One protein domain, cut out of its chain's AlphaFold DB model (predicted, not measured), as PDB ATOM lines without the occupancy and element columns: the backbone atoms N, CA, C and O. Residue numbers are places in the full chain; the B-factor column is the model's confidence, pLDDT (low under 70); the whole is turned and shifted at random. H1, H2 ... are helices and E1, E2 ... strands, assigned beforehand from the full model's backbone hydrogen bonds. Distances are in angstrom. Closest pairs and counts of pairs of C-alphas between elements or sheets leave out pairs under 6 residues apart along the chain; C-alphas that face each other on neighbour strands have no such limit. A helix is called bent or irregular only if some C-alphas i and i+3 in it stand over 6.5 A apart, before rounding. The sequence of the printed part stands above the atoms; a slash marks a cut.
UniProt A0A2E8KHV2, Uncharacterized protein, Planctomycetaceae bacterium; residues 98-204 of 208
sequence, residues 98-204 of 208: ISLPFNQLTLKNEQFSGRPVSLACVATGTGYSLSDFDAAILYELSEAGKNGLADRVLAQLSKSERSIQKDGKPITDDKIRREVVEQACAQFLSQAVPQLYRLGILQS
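Overview. This is residues 98 to 204 of the 208 residues of an uncharacterized protein of Planctomycetaceae bacterium (UniProt A0A2E8KHV2). A small hairpin of two antiparallel strands, E1 and E2, with helix H1 beside E1, fills one half of an elongated body. H2 runs through the middle, H3 packs on it in the other half, and the long, kinked H4 runs along the body's length. The printed part has 107 residues, in the order H1, E1, E2, H2, H3, H4, and is mostly helix. It is compact, with a radius of gyration of the C-alphas of 13.7 A, and spans 41 by 25 by 22 A.

Arrangement. Look first at E1, residues 117 to 120, and E2, residues 127 to 130, an antiparallel hairpin; N 117 and O 130 are within hydrogen-bond range at 2.8 A. Now find H1, residues 101 to 110; it and E1 have 8 pairs of C-alphas within 8 A, the closest those of Asn 103 and Leu 119, 5.5 A apart. H2, residues 132 to 144, is the hub. It touches H1 at a steep tilt of 58 degrees, opposite ways, closest at the C-alphas of Leu 107 and Tyr 139, 6.0 A. With residues 136 to 141 alone it touches H3, residues 149 to 159, closest at the C-alphas of Ile 137 and Val 153, 6.2 A. H4, residues 174 to 198, only just touches H2, with 3 pairs of C-alphas within 8 A, the closest Ile 137 and Cys 185 at 6.6 A; their lines are about perpendicular, 79 degrees. H4 touches H3 with residues 178 to 185 alone, closest at the C-alphas of Ala 150 and Glu 182, 5.3 A. H1 and H4 are apart. Every O i to N i+4 pair is within hydrogen-bond range in H1, H2 and H3, and 18 of 21 in H4.

Along the chain. Find C-alpha 117 at (-50.347, -5.167, 27.835), where E1 begins; E1 is 10.2 A long and E2 9.8 A. H1 begins at C-alpha 101, (-41.064, 3.866, 35.165), and is 14.1 A long; H2 is 18.3 A and H3 15.4 A. H4 runs 35.1 A to C-alpha 198 at (-52.743, 12.444, 25.155), with a kink of 37 degrees near residue 189; it is only just irregular, C-alphas 190 and 193 being 6.55 A apart.

Size, cuts and confidence. The C-alphas farthest apart, Gly 125 and Asp 173, are 42.3 A from each other. The link from H3 to H4, residues 160 to 173, is long, and in it residues 165 to 166 pair antiparallel with 169 to 170. The printed part has no cut, and no printed residue is under 70 in pLDDT.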
ATOM      1  N   ILE A  98     -41.182   6.889  27.268       96.06
ATOM      2  CA  ILE A  98     -42.238   6.404  28.161       96.06
ATOM      3  C   ILE A  98     -42.188   7.204  29.467       96.06
ATOM      4  O   ILE A  98     -41.176   7.164  30.174       96.06
ATOM      5  N   SER A  99     -43.268   7.903  29.805       93.06
ATOM      6  CA  SER A  99     -43.294   8.867  30.914       93.06
ATOM      7  C   SER A  99     -43.106   8.219  32.289       93.06
ATOM      8  O   SER A  99     -42.455   8.787  33.163       93.06
ATOM      9  N   LEU A 100     -43.668   7.022  32.490       94.88
ATOM     10  CA  LEU A 100     -43.697   6.352  33.793       94.88
ATOM     11  C   LEU A 100     -42.720   5.166  33.861       94.88
ATOM     12  O   LEU A 100     -42.796   4.285  33.001       94.88
ATOM     13  N   PRO A 101     -41.903   5.045  34.930       95.50
ATOM     14  CA  PRO A 101     -41.064   3.866  35.165       95.50
ATOM     15  C   PRO A 101     -41.854   2.555  35.221       95.50
ATOM     16  O   PRO A 101     -41.383   1.524  34.750       95.50
ATOM     17  N   PHE A 102     -43.084   2.597  35.749       96.00
ATOM     18  CA  PHE A 102     -43.993   1.451  35.734       96.00
ATOM     19  C   PHE A 102     -44.251   0.959  34.301       96.00
ATOM     20  O   PHE A 102     -44.035  -0.213  34.010       96.00
ATOM     21  N   ASN A 103     -44.624   1.859  33.386       97.19
ATOM     22  CA  ASN A 103     -44.879   1.509  31.986       97.19
ATOM     23  C   ASN A 103     -43.613   0.998  31.285       97.19
ATOM     24  O   ASN A 103     -43.700   0.061  30.496       97.19
ATOM     25  N   GLN A 104     -42.443   1.572  31.591       96.12
ATOM     26  CA  GLN A 104     -41.157   1.104  31.055       96.12
ATOM     27  C   GLN A 104     -40.889  -0.354  31.448       96.12
ATOM     28  O   GLN A 104     -40.570  -1.183  30.595       96.12
ATOM     29  N   LEU A 105     -41.055  -0.679  32.735       96.12
ATOM     30  CA  LEU A 105     -40.853  -2.032  33.245       96.12
ATOM     31  C   LEU A 105     -41.865  -3.017  32.647       96.12
ATOM     32  O   LEU A 105     -41.483  -4.116  32.248       96.12
ATOM     33  N   THR A 106     -43.133  -2.615  32.554       95.50
ATOM     34  CA  THR A 106     -44.194  -3.426  31.951       95.50
ATOM     35  C   THR A 106     -43.875  -3.757  30.494       95.50
ATOM     36  O   THR A 106     -43.865  -4.928  30.132       95.50
ATOM     37  N   LEU A 107     -43.538  -2.761  29.668       95.12
ATOM     38  CA  LEU A 107     -43.210  -2.980  28.252       95.12
ATOM     39  C   LEU A 107     -42.009  -3.910  28.071       95.12
ATOM     40  O   LEU A 107     -42.055  -4.828  27.256       95.12
ATOM     41  N   LYS A 108     -40.964  -3.714  28.881       93.00
ATOM     42  CA  LYS A 108     -39.756  -4.541  28.841       93.00
ATOM     43  C   LYS A 108     -40.034  -6.024  29.118       93.00
ATOM     44  O   LYS A 108     -39.360  -6.879  28.550       93.00
ATOM     45  N   ASN A 109     -40.993  -6.326  29.995       91.12
ATOM     46  CA  ASN A 109     -41.240  -7.686  30.479       91.12
ATOM     47  C   ASN A 109     -42.415  -8.393  29.783       91.12
ATOM     48  O   ASN A 109     -42.460  -9.619  29.782       91.12
ATOM     49  N   GLU A 110     -43.370  -7.648  29.221       87.88
ATOM     50  CA  GLU A 110     -44.655  -8.195  28.751       87.88
ATOM     51  C   GLU A 110     -44.816  -8.199  27.220       87.88
ATOM     52  O   GLU A 110     -45.829  -8.690  26.713       87.88
ATOM     53  N   GLN A 111     -43.839  -7.687  26.461       83.06
ATOM     54  CA  GLN A 111     -43.872  -7.755  24.996       83.06
ATOM     55  C   GLN A 111     -43.925  -9.212  24.501       83.06
ATOM     56  O   GLN A 111     -43.209 -10.079  25.003       83.06
ATOM     57  N   PHE A 112     -44.794  -9.487  23.521       86.50
ATOM     58  CA  PHE A 112     -45.058 -10.833  22.982       86.50
ATOM     59  C   PHE A 112     -45.520 -11.902  23.996       86.50
ATOM     60  O   PHE A 112     -45.511 -13.106  23.702       86.50
ATOM     61  N   SER A 113     -46.011 -11.490  25.168       85.94
ATOM     62  CA  SER A 113     -46.555 -12.391  26.198       85.94
ATOM     63  C   SER A 113     -47.797 -13.178  25.747       85.94
ATOM     64  O   SER A 113     -48.165 -14.164  26.387       85.94
ATOM     65  N   GLY A 114     -48.418 -12.825  24.611       85.69
ATOM     66  CA  GLY A 114     -49.653 -13.444  24.110       85.69
ATOM     67  C   GLY A 114     -50.913 -12.944  24.807       85.69
ATOM     68  O   GLY A 114     -51.982 -13.529  24.636       85.69
ATOM     69  N   ARG A 115     -50.790 -11.884  25.608       89.56
ATOM     70  CA  ARG A 115     -51.894 -11.197  26.275       89.56
ATOM     71  C   ARG A 115     -51.770  -9.687  26.063       89.56
ATOM     72  O   ARG A 115     -50.653  -9.196  25.922       89.56
ATOM     73  N   PRO A 116     -52.886  -8.941  26.073       92.00
ATOM     74  CA  PRO A 116     -52.821  -7.489  26.026       92.00
ATOM     75  C   PRO A 116     -51.986  -6.910  27.178       92.00
ATOM     76  O   PRO A 116     -52.056  -7.391  28.312       92.00
ATOM     77  N   VAL A 117     -51.225  -5.858  26.887       94.50
ATOM     78  CA  VAL A 117     -50.347  -5.167  27.835       94.50
ATOM     79  C   VAL A 117     -51.053  -3.920  28.351       94.50
ATOM     80  O   VAL A 117     -51.385  -3.021  27.583       94.50
ATOM     81  N   SER A 118     -51.281  -3.855  29.663       94.75
ATOM     82  CA  SER A 118     -51.937  -2.711  30.306       94.75
ATOM     83  C   SER A 118     -50.914  -1.691  30.801       94.75
ATOM     84  O   SER A 118     -50.077  -2.004  31.645       94.75
ATOM     85  N   LEU A 119     -51.005  -0.462  30.301       96.38
ATOM     86  CA  LEU A 119     -50.175   0.676  30.694       96.38
ATOM     87  C   LEU A 119     -50.976   1.653  31.554       96.38
ATOM     88  O   LEU A 119     -52.171   1.829  31.345       96.38
ATOM     89  N   ALA A 120     -50.322   2.313  32.503       95.38
ATOM     90  CA  ALA A 120     -50.929   3.361  33.313       95.38
ATOM     91  C   ALA A 120     -51.024   4.682  32.533       95.38
ATOM     92  O   ALA A 120     -50.030   5.143  31.961       95.38
ATOM     93  N   CYS A 121     -52.203   5.304  32.563       92.38
ATOM     94  CA  CYS A 121     -52.485   6.605  31.966       92.38
ATOM     95  C   CYS A 121     -52.482   7.694  33.031       92.38
ATOM     96  O   CYS A 121     -53.299   7.677  33.953       92.38
ATOM     97  N   VAL A 122     -51.611   8.686  32.872       87.56
ATOM     98  CA  VAL A 122     -51.548   9.826  33.796       87.56
ATOM     99  C   VAL A 122     -52.776  10.722  33.636       87.56
ATOM    100  O   VAL A 122     -53.322  11.191  34.629       87.56
ATOM    101  N   ALA A 123     -53.241  10.929  32.400       84.81
ATOM    102  CA  ALA A 123     -54.323  11.871  32.102       84.81
ATOM    103  C   ALA A 123     -55.687  11.459  32.690       84.81
ATOM    104  O   ALA A 123     -56.478  12.304  33.117       84.81
ATOM    105  N   THR A 124     -55.966  10.156  32.707       83.50
ATOM    106  CA  THR A 124     -57.264   9.594  33.109       83.50
ATOM    107  C   THR A 124     -57.213   8.886  34.462       83.50
ATOM    108  O   THR A 124     -58.260   8.620  35.046       83.50
ATOM    109  N   GLY A 125     -56.023   8.536  34.965       84.81
ATOM    110  CA  GLY A 125     -55.870   7.676  36.143       84.81
ATOM    111  C   GLY A 125     -56.310   6.223  35.912       84.81
ATOM    112  O   GLY A 125     -56.531   5.491  36.874       84.81
ATOM    113  N   THR A 126     -56.462   5.801  34.652       86.12
ATOM    114  CA  THR A 126     -56.914   4.455  34.263       86.12
ATOM    115  C   THR A 126     -55.799   3.640  33.600       86.12
ATOM    116  O   THR A 126     -54.678   4.117  33.415       86.12
ATOM    117  N   GLY A 127     -56.100   2.385  33.253       90.31
ATOM    118  CA  GLY A 127     -55.256   1.569  32.385       90.31
ATOM    119  C   GLY A 127     -55.628   1.726  30.907       90.31
ATOM    120  O   GLY A 127     -56.809   1.815  30.573       90.31
ATOM    121  N   TYR A 128     -54.631   1.696  30.025       91.94
ATOM    122  CA  TYR A 128     -54.794   1.591  28.576       91.94
ATOM    123  C   TYR A 128     -54.169   0.298  28.073       91.94
ATOM    124  O   TYR A 128     -53.012  -0.001  28.367       91.94
ATOM    125  N   SER A 129     -54.955  -0.478  27.335       92.69
ATOM    126  CA  SER A 129     -54.560  -1.801  26.864       92.69
ATOM    127  C   SER A 129     -54.025  -1.721  25.440       92.69
ATOM    128  O   SER A 129     -54.715  -1.235  24.543       92.69
ATOM    129  N   LEU A 130     -52.811  -2.218  25.237       94.38
ATOM    130  CA  LEU A 130     -52.205  -2.447  23.930       94.38
ATOM    131  C   LEU A 130     -52.251  -3.934  23.592       94.38
ATOM    132  O   LEU A 130     -52.189  -4.782  24.485       94.38
ATOM    133  N   SER A 131     -52.291  -4.266  22.301       93.06
ATOM    134  CA  SER A 131     -51.908  -5.618  21.892       93.06
ATOM    135  C   SER A 131     -50.443  -5.875  22.274       93.06
ATOM    136  O   SER A 131     -49.653  -4.940  22.424       93.06
ATOM    137  N   ASP A 132     -50.054  -7.134  22.449       91.38
ATOM    138  CA  ASP A 132     -48.658  -7.475  22.743       91.38
ATOM    139  C   ASP A 132     -47.708  -7.104  21.592       91.38
ATOM    140  O   ASP A 132     -46.549  -6.764  21.833       91.38
ATOM    141  N   PHE A 133     -48.212  -7.109  20.355       94.31
ATOM    142  CA  PHE A 133     -47.493  -6.626  19.182       94.31
ATOM    143  C   PHE A 133     -47.309  -5.103  19.196       94.31
ATOM    144  O   PHE A 133     -46.187  -4.628  19.039       94.31
ATOM    145  N   ASP A 134     -48.365  -4.334  19.466       96.06
ATOM    146  CA  ASP A 134     -48.266  -2.873  19.604       96.06
ATOM    147  C   ASP A 134     -47.357  -2.472  20.772       96.06
ATOM    148  O   ASP A 134     -46.617  -1.492  20.686       96.06
ATOM    149  N   ALA A 135     -47.364  -3.249  21.859       96.19
ATOM    150  CA  ALA A 135     -46.442  -3.070  22.973       96.19
ATOM    151  C   ALA A 135     -44.978  -3.268  22.544       96.19
ATOM    152  O   ALA A 135     -44.120  -2.484  22.946       96.19
ATOM    153  N   ALA A 136     -44.692  -4.252  21.683       95.94
ATOM    154  CA  ALA A 136     -43.355  -4.448  21.120       95.94
ATOM    155  C   ALA A 136     -42.936  -3.289  20.196       95.94
ATOM    156  O   ALA A 136     -41.796  -2.824  20.270       95.94
ATOM    157  N   ILE A 137     -43.857  -2.773  19.369       97.56
ATOM    158  CA  ILE A 137     -43.611  -1.579  18.539       97.56
ATOM    159  C   ILE A 137     -43.285  -0.379  19.437       97.56
ATOM    160  O   ILE A 137     -42.298   0.318  19.199       97.56
ATOM    161  N   LEU A 138     -44.080  -0.150  20.486       97.69
ATOM    162  CA  LEU A 138     -43.878   0.949  21.428       97.69
ATOM    163  C   LEU A 138     -42.541   0.841  22.170       97.69
ATOM    164  O   LEU A 138     -41.838   1.845  22.301       97.69
ATOM    165  N   TYR A 139     -42.184  -0.361  22.627       96.81
ATOM    166  CA  TYR A 139     -40.912  -0.626  23.294       96.81
ATOM    167  C   TYR A 139     -39.733  -0.264  22.382       96.81
ATOM    168  O   TYR A 139     -38.950   0.626  22.717       96.81
ATOM    169  N   GLU A 140     -39.663  -0.851  21.185       97.25
ATOM    170  CA  GLU A 140     -38.570  -0.615  20.229       97.25
ATOM    171  C   GLU A 140     -38.511   0.831  19.715       97.25
ATOM    172  O   GLU A 140     -37.425   1.361  19.443       97.25
ATOM    173  N   LEU A 141     -39.666   1.491  19.597       97.00
ATOM    174  CA  LEU A 141     -39.758   2.911  19.264       97.00
ATOM    175  C   LEU A 141     -39.166   3.776  20.383       97.00
ATOM    176  O   LEU A 141     -38.425   4.716  20.099       97.00
ATOM    177  N   SER A 142     -39.457   3.460  21.646       95.62
ATOM    178  CA  SER A 142     -38.935   4.218  22.789       95.62
ATOM    179  C   SER A 142     -37.434   3.990  23.024       95.62
ATOM    180  O   SER A 142     -36.708   4.931  23.363       95.62
ATOM    181  N   GLU A 143     -36.939   2.781  22.750       95.12
ATOM    182  CA  GLU A 143     -35.545   2.383  22.985       95.12
ATOM    183  C   GLU A 143     -34.583   2.852  21.891       95.12
ATOM    184  O   GLU A 143     -33.459   3.256  22.196       95.12
ATOM    185  N   ALA A 144     -35.013   2.879  20.623       94.88
ATOM    186  CA  ALA A 144     -34.115   3.180  19.499       94.88
ATOM    187  C   ALA A 144     -34.721   4.050  18.377       94.88
ATOM    188  O   ALA A 144     -34.045   4.339  17.392       94.88
ATOM    189  N   GLY A 145     -35.964   4.517  18.524       94.88
ATOM    190  CA  GLY A 145     -36.585   5.476  17.604       94.88
ATOM    191  C   GLY A 145     -37.143   4.870  16.312       94.88
ATOM    192  O   GLY A 145     -37.183   3.654  16.135       94.88
ATOM    193  N   LYS A 146     -37.614   5.719  15.391       94.56
ATOM    194  CA  LYS A 146     -38.324   5.286  14.167       94.56
ATOM    195  C   LYS A 146     -37.432   4.548  13.162       94.56
ATOM    196  O   LYS A 146     -37.888   3.625  12.487       94.56
ATOM    197  N   ASN A 147     -36.162   4.933  13.060       94.44
ATOM    198  CA  ASN A 147     -35.230   4.362  12.087       94.44
ATOM    199  C   ASN A 147     -35.010   2.870  12.351       94.44
ATOM    200  O   ASN A 147     -34.590   2.500  13.443       94.44
ATOM    201  N   GLY A 148     -35.286   2.014  11.364       95.38
ATOM    202  CA  GLY A 148     -35.138   0.558  11.494       95.38
ATOM    203  C   GLY A 148     -36.113  -0.095  12.483       95.38
ATOM    204  O   GLY A 148     -35.849  -1.201  12.950       95.38
ATOM    205  N   LEU A 149     -37.219   0.577  12.833       96.88
ATOM    206  CA  LEU A 149     -38.200   0.072  13.801       96.88
ATOM    207  C   LEU A 149     -38.736  -1.312  13.410       96.88
ATOM    208  O   LEU A 149     -38.700  -2.234  14.220       96.88
ATOM    209  N   ALA A 150     -39.165  -1.476  12.156       97.00
ATOM    210  CA  ALA A 150     -39.720  -2.736  11.669       97.00
ATOM    211  C   ALA A 150     -38.714  -3.898  11.756       97.00
ATOM    212  O   ALA A 150     -39.082  -4.997  12.167       97.00
ATOM    213  N   ASP A 151     -37.438  -3.652  11.443       96.94
ATOM    214  CA  ASP A 151     -36.377  -4.661  11.550       96.94
ATOM    215  C   ASP A 151     -36.183  -5.142  12.988       96.94
ATOM    216  O   ASP A 151     -36.037  -6.341  13.233       96.94
ATOM    217  N   ARG A 152     -36.212  -4.221  13.955       97.00
ATOM    218  CA  ARG A 152     -36.070  -4.585  15.367       97.00
ATOM    219  C   ARG A 152     -37.294  -5.316  15.897       97.00
ATOM    220  O   ARG A 152     -37.135  -6.322  16.582       97.00
ATOM    221  N   VAL A 153     -38.497  -4.881  15.521       96.50
ATOM    222  CA  VAL A 153     -39.742  -5.582  15.871       96.50
ATOM    223  C   VAL A 153     -39.746  -6.999  15.289       96.50
ATOM    224  O   VAL A 153     -40.068  -7.947  16.002       96.50
ATOM    225  N   LEU A 154     -39.312  -7.181  14.036       95.00
ATOM    226  CA  LEU A 154     -39.128  -8.505  13.428       95.00
ATOM    227  C   LEU A 154     -38.110  -9.352  14.199       95.00
ATOM    228  O   LEU A 154     -38.366 -10.524  14.463       95.00
ATOM    229  N   ALA A 155     -36.975  -8.769  14.589       94.06
ATOM    230  CA  ALA A 155     -35.964  -9.475  15.366       94.06
ATOM    231  C   ALA A 155     -36.496  -9.914  16.742       94.06
ATOM    232  O   ALA A 155     -36.204 -11.029  17.177       94.06
ATOM    233  N   GLN A 156     -37.293  -9.079  17.417       91.88
ATOM    234  CA  GLN A 156     -37.957  -9.450  18.673       91.88
ATOM    235  C   GLN A 156     -38.995 -10.550  18.464       91.88
ATOM    236  O   GLN A 156     -39.017 -11.524  19.216       91.88
ATOM    237  N   LEU A 157     -39.802 -10.445  17.406       92.00
ATOM    238  CA  LEU A 157     -40.780 -11.463  17.044       92.00
ATOM    239  C   LEU A 157     -40.098 -12.830  16.868       92.00
ATOM    240  O   LEU A 157     -40.520 -13.804  17.489       92.00
ATOM    241  N   SER A 158     -38.996 -12.890  16.111       90.44
ATOM    242  CA  SER A 158     -38.215 -14.118  15.919       90.44
ATOM    243  C   SER A 158     -37.628 -14.668  17.222       90.44
ATOM    244  O   SER A 158     -37.647 -15.878  17.425       90.44
ATOM    245  N   LYS A 159     -37.144 -13.803  18.124       90.31
ATOM    246  CA  LYS A 159     -36.630 -14.216  19.446       90.31
ATOM    247  C   LYS A 159     -37.718 -14.762  20.369       90.31
ATOM    248  O   LYS A 159     -37.427 -15.601  21.210       90.31
ATOM    249  N   SER A 160     -38.946 -14.271  20.226       87.25
ATOM    250  CA  SER A 160     -40.092 -14.673  21.050       87.25
ATOM    251  C   SER A 160     -40.786 -15.960  20.579       87.25
ATOM    252  O   SER A 160     -41.785 -16.354  21.174       87.25
ATOM    253  N   GLU A 161     -40.308 -16.583  19.494       85.81
ATOM    254  CA  GLU A 161     -40.931 -17.755  18.849       85.81
ATOM    255  C   GLU A 161     -42.408 -17.537  18.454       85.81
ATOM    256  O   GLU A 161     -43.188 -18.476  18.270       85.81
ATOM    257  N   ARG A 162     -42.814 -16.274  18.292       86.62
ATOM    258  CA  ARG A 162     -44.142 -15.890  17.810       86.62
ATOM    259  C   ARG A 162     -44.152 -15.770  16.290       86.62
ATOM    260  O   ARG A 162     -43.133 -15.536  15.645       86.62
ATOM    261  N   SER A 163     -45.343 -15.888  15.711       86.38
ATOM    262  CA  SER A 163     -45.562 -15.667  14.282       86.38
ATOM    263  C   SER A 163     -46.692 -14.676  14.058       86.38
ATOM    264  O   SER A 163     -47.690 -14.673  14.779       86.38
ATOM    265  N   ILE A 164     -46.537 -13.845  13.031       88.44
ATOM    266  CA  ILE A 164     -47.636 -13.035  12.514       88.44
ATOM    267  C   ILE A 164     -48.536 -13.956  11.705       88.44
ATOM    268  O   ILE A 164     -48.055 -14.750  10.891       88.44
ATOM    269  N   GLN A 165     -49.838 -13.842  11.934       88.75
ATOM    270  CA  GLN A 165     -50.836 -14.637  11.242       88.75
ATOM    271  C   GLN A 165     -51.704 -13.762  10.349       88.75
ATOM    272  O   GLN A 165     -52.028 -12.626  10.687       88.75
ATOM    273  N   LYS A 166     -52.127 -14.339   9.229       85.25
ATOM    274  CA  LYS A 166     -53.184 -13.811   8.374       85.25
ATOM    275  C   LYS A 166     -54.211 -14.917   8.179       85.25
ATOM    276  O   LYS A 166     -53.843 -16.042   7.847       85.25
ATOM    277  N   ASP A 167     -55.476 -14.621   8.466       85.31
ATOM    278  CA  ASP A 167     -56.580 -15.590   8.385       85.31
ATOM    279  C   ASP A 167     -56.312 -16.885   9.189       85.31
ATOM    280  O   ASP A 167     -56.598 -17.997   8.742       85.31
ATOM    281  N   GLY A 168     -55.697 -16.745  10.372       85.12
ATOM    282  CA  GLY A 168     -55.349 -17.854  11.273       85.12
ATOM    283  C   GLY A 168     -54.158 -18.711  10.826       85.12
ATOM    284  O   GLY A 168     -53.863 -19.725  11.458       85.12
ATOM    285  N   LYS A 169     -53.467 -18.335   9.743       89.44
ATOM    286  CA  LYS A 169     -52.286 -19.045   9.234       89.44
ATOM    287  C   LYS A 169     -51.020 -18.207   9.415       89.44
ATOM    288  O   LYS A 169     -51.050 -17.017   9.098       89.44
ATOM    289  N   PRO A 170     -49.904 -18.798   9.878       90.75
ATOM    290  CA  PRO A 170     -48.623 -18.105   9.942       90.75
ATOM    291  C   PRO A 170     -48.182 -17.597   8.568       90.75
ATOM    292  O   PRO A 170     -48.262 -18.319   7.573       90.75
ATOM    293  N   ILE A 171     -47.676 -16.368   8.522       92.19
ATOM    294  CA  ILE A 171     -47.021 -15.823   7.334       92.19
ATOM    295  C   ILE A 171     -45.591 -16.374   7.291       92.19
ATOM    296  O   ILE A 171     -44.764 -16.030   8.134       92.19
ATOM    297  N   THR A 172     -45.308 -17.241   6.317       89.19
ATOM    298  CA  THR A 172     -43.995 -17.896   6.161       89.19
ATOM    299  C   THR A 172     -43.073 -17.189   5.171       89.19
ATOM    300  O   THR A 172     -41.873 -17.428   5.194       89.19
ATOM    301  N   ASP A 173     -43.619 -16.348   4.291       93.19
ATOM    302  CA  ASP A 173     -42.829 -15.558   3.347       93.19
ATOM    303  C   ASP A 173     -42.214 -14.344   4.061       93.19
ATOM    304  O   ASP A 173     -42.930 -13.507   4.618       93.19
ATOM    305  N   ASP A 174     -40.883 -14.256   4.051       90.94
ATOM    306  CA  ASP A 174     -40.139 -13.216   4.768       90.94
ATOM    307  C   ASP A 174     -40.421 -11.804   4.240       90.94
ATOM    308  O   ASP A 174     -40.438 -10.848   5.022       90.94
ATOM    309  N   LYS A 175     -40.669 -11.663   2.933       93.38
ATOM    310  CA  LYS A 175     -40.966 -10.370   2.312       93.38
ATOM    311  C   LYS A 175     -42.356  -9.899   2.726       93.38
ATOM    312  O   LYS A 175     -42.492  -8.777   3.204       93.38
ATOM    313  N   ILE A 176     -43.357 -10.775   2.638       93.38
ATOM    314  CA  ILE A 176     -44.726 -10.469   3.082       93.38
ATOM    315  C   ILE A 176     -44.736 -10.164   4.582       93.38
ATOM    316  O   ILE A 176     -45.379  -9.212   5.021       93.38
ATOM    317  N   ARG A 177     -44.002 -10.940   5.389       92.94
ATOM    318  CA  ARG A 177     -43.910 -10.705   6.835       92.94
ATOM    319  C   ARG A 177     -43.338  -9.321   7.138       92.94
ATOM    320  O   ARG A 177     -43.870  -8.630   8.005       92.94
ATOM    321  N   ARG A 178     -42.287  -8.909   6.425       94.94
ATOM    322  CA  ARG A 178     -41.696  -7.572   6.554       94.94
ATOM    323  C   ARG A 178     -42.687  -6.470   6.187       94.94
ATOM    324  O   ARG A 178     -42.877  -5.568   6.995       94.94
ATOM    325  N   GLU A 179     -43.349  -6.582   5.039       95.50
ATOM    326  CA  GLU A 179     -44.343  -5.598   4.583       95.50
ATOM    327  C   GLU A 179     -45.467  -5.407   5.617       95.50
ATOM    328  O   GLU A 179     -45.852  -4.279   5.924       95.50
ATOM    329  N   VAL A 180     -45.946  -6.499   6.224       94.88
ATOM    330  CA  VAL A 180     -46.977  -6.439   7.274       94.88
ATOM    331  C   VAL A 180     -46.476  -5.717   8.528       94.88
ATOM    332  O   VAL A 180     -47.204  -4.894   9.084       94.88
ATOM    333  N   VAL A 181     -45.242  -5.980   8.976       96.00
ATOM    334  CA  VAL A 181     -44.669  -5.280  10.142       96.00
ATOM    335  C   VAL A 181     -44.444  -3.800   9.851       96.00
ATOM    336  O   VAL A 181     -44.755  -2.964  10.697       96.00
ATOM    337  N   GLU A 182     -43.940  -3.456   8.666       97.00
ATOM    338  CA  GLU A 182     -43.742  -2.065   8.244       97.00
ATOM    339  C   GLU A 182     -45.070  -1.301   8.215       97.00
ATOM    340  O   GLU A 182     -45.168  -0.207   8.779       97.00
ATOM    341  N   GLN A 183     -46.115  -1.905   7.642       96.25
ATOM    342  CA  GLN A 183     -47.452  -1.320   7.615       96.25
ATOM    343  C   GLN A 183     -48.010  -1.119   9.027       96.25
ATOM    344  O   GLN A 183     -48.551  -0.052   9.325       96.25
ATOM    345  N   ALA A 184     -47.853  -2.105   9.910       95.81
ATOM    346  CA  ALA A 184     -48.309  -1.986  11.287       95.81
ATOM    347  C   ALA A 184     -47.544  -0.904  12.063       95.81
ATOM    348  O   ALA A 184     -48.164  -0.110  12.766       95.81
ATOM    349  N   CYS A 185     -46.224  -0.796  11.880       96.88
ATOM    350  CA  CYS A 185     -45.424   0.283  12.466       96.88
ATOM    351  C   CYS A 185     -45.910   1.659  11.984       96.88
ATOM    352  O   CYS A 185     -46.098   2.567  12.792       96.88
ATOM    353  N   ALA A 186     -46.163   1.818  10.681       95.50
ATOM    354  CA  ALA A 186     -46.676   3.068  10.119       95.50
ATOM    355  C   ALA A 186     -48.077   3.417  10.656       95.50
ATOM    356  O   ALA A 186     -48.358   4.573  10.995       95.50
ATOM    357  N   GLN A 187     -48.955   2.420  10.786       93.81
ATOM    358  CA  GLN A 187     -50.281   2.603  11.369       93.81
ATOM    359  C   GLN A 187     -50.193   2.984  12.852       93.81
ATOM    360  O   GLN A 187     -50.846   3.933  13.284       93.81
ATOM    361  N   PHE A 188     -49.338   2.310  13.620       95.44
ATOM    362  CA  PHE A 188     -49.117   2.605  15.030       95.44
ATOM    363  C   PHE A 188     -48.600   4.037  15.233       95.44
ATOM    364  O   PHE A 188     -49.130   4.785  16.056       95.44
ATOM    365  N   LEU A 189     -47.618   4.461  14.429       94.06
ATOM    366  CA  LEU A 189     -47.065   5.819  14.470       94.06
ATOM    367  C   LEU A 189     -48.109   6.895  14.143       94.06
ATOM    368  O   LEU A 189     -48.114   7.947  14.778       94.06
ATOM    369  N   SER A 190     -48.985   6.647  13.168       90.62
ATOM    370  CA  SER A 190     -49.983   7.633  12.727       90.62
ATOM    371  C   SER A 190     -51.241   7.672  13.598       90.62
ATOM    372  O   SER A 190     -51.857   8.729  13.717       90.62
ATOM    373  N   GLN A 191     -51.627   6.550  14.211       88.31
ATOM    374  CA  GLN A 191     -52.901   6.424  14.929       88.31
ATOM    375  C   GLN A 191     -52.720   6.310  16.444       88.31
ATOM    376  O   GLN A 191     -53.376   7.027  17.198       88.31
ATOM    377  N   ALA A 192     -51.829   5.430  16.907       91.69
ATOM    378  CA  ALA A 192     -51.694   5.127  18.329       91.69
ATOM    379  C   ALA A 192     -50.808   6.144  19.056       91.69
ATOM    380  O   ALA A 192     -51.175   6.622  20.128       91.69
ATOM    381  N   VAL A 193     -49.665   6.529  18.478       93.94
ATOM    382  CA  VAL A 193     -48.709   7.430  19.148       93.94
ATOM    383  C   VAL A 193     -49.324   8.773  19.569       93.94
ATOM    384  O   VAL A 193     -49.136   9.138  20.732       93.94
ATOM    385  N   PRO A 194     -50.102   9.493  18.731       89.88
ATOM    386  CA  PRO A 194     -50.794  10.706  19.175       89.88
ATOM    387  C   PRO A 194     -51.683  10.473  20.404       89.88
ATOM    388  O   PRO A 194     -51.724  11.308  21.309       89.88
ATOM    389  N   GLN A 195     -52.363   9.326  20.468       88.06
ATOM    390  CA  GLN A 195     -53.204   8.974  21.607       88.06
ATOM    391  C   GLN A 195     -52.376   8.675  22.859       88.06
ATOM    392  O   GLN A 195     -52.727   9.120  23.947       88.06
ATOM    393  N   LEU A 196     -51.242   7.990  22.722       93.62
ATOM    394  CA  LEU A 196     -50.360   7.704  23.854       93.62
ATOM    395  C   LEU A 196     -49.762   8.978  24.475       93.62
ATOM    396  O   LEU A 196     -49.573   9.023  25.690       93.62
ATOM    397  N   TYR A 197     -49.518  10.023  23.677       91.94
ATOM    398  CA  TYR A 197     -49.174  11.355  24.194       91.94
ATOM    399  C   TYR A 197     -50.321  11.969  24.998       91.94
ATOM    400  O   TYR A 197     -50.110  12.429  26.117       91.94
ATOM    401  N   ARG A 198     -51.548  11.928  24.464       87.62
ATOM    402  CA  ARG A 198     -52.743  12.444  25.155       87.62
ATOM    403  C   ARG A 198     -52.983  11.742  26.488       87.62
ATOM    404  O   ARG A 198     -53.309  12.383  27.476       87.62
ATOM    405  N   LEU A 199     -52.763  10.433  26.540       89.56
ATOM    406  CA  LEU A 199     -52.924   9.640  27.759       89.56
ATOM    407  C   LEU A 199     -51.789   9.851  28.780       89.56
ATOM    408  O   LEU A 199     -51.849   9.324  29.895       89.56
ATOM    409  N   GLY A 200     -50.747  10.608  28.418       91.31
ATOM    410  CA  GLY A 200     -49.560  10.820  29.244       91.31
ATOM    411  C   GLY A 200     -48.668   9.581  29.365       91.31
ATOM    412  O   GLY A 200     -47.818   9.526  30.251       91.31
ATOM    413  N   ILE A 201     -48.849   8.582  28.493       95.00
ATOM    414  CA  ILE A 201     -47.989   7.392  28.416       95.00
ATOM    415  C   ILE A 201     -46.654   7.752  27.759       95.00
ATOM    416  O   ILE A 201     -45.610   7.243  28.174       95.00
ATOM    417  N   LEU A 202     -46.701   8.629  26.753       95.31
ATOM    418  CA  LEU A 202     -45.537   9.182  26.071       95.31
ATOM    419  C   LEU A 202     -45.304  10.644  26.439       95.31
ATOM    420  O   LEU A 202     -46.246  11.405  26.653       95.31
ATOM    421  N   GLN A 203     -44.034  11.033  26.424       91.75
ATOM    422  CA  GLN A 203     -43.581  12.413  26.512       91.75
ATOM    423  C   GLN A 203     -42.391  12.649  25.578       91.75
ATOM    424  O   GLN A 203     -41.670  11.719  25.194       91.75
ATOM    425  N   SER A 204     -42.171  13.915  25.226       86.56
ATOM    426  CA  SER A 204     -40.957  14.320  24.526       86.56
ATOM    427  C   SER A 204     -39.763  14.135  25.455       86.56
ATOM    428  O   SER A 204     -39.846  14.440  26.646       86.56
TER     429      SER A 204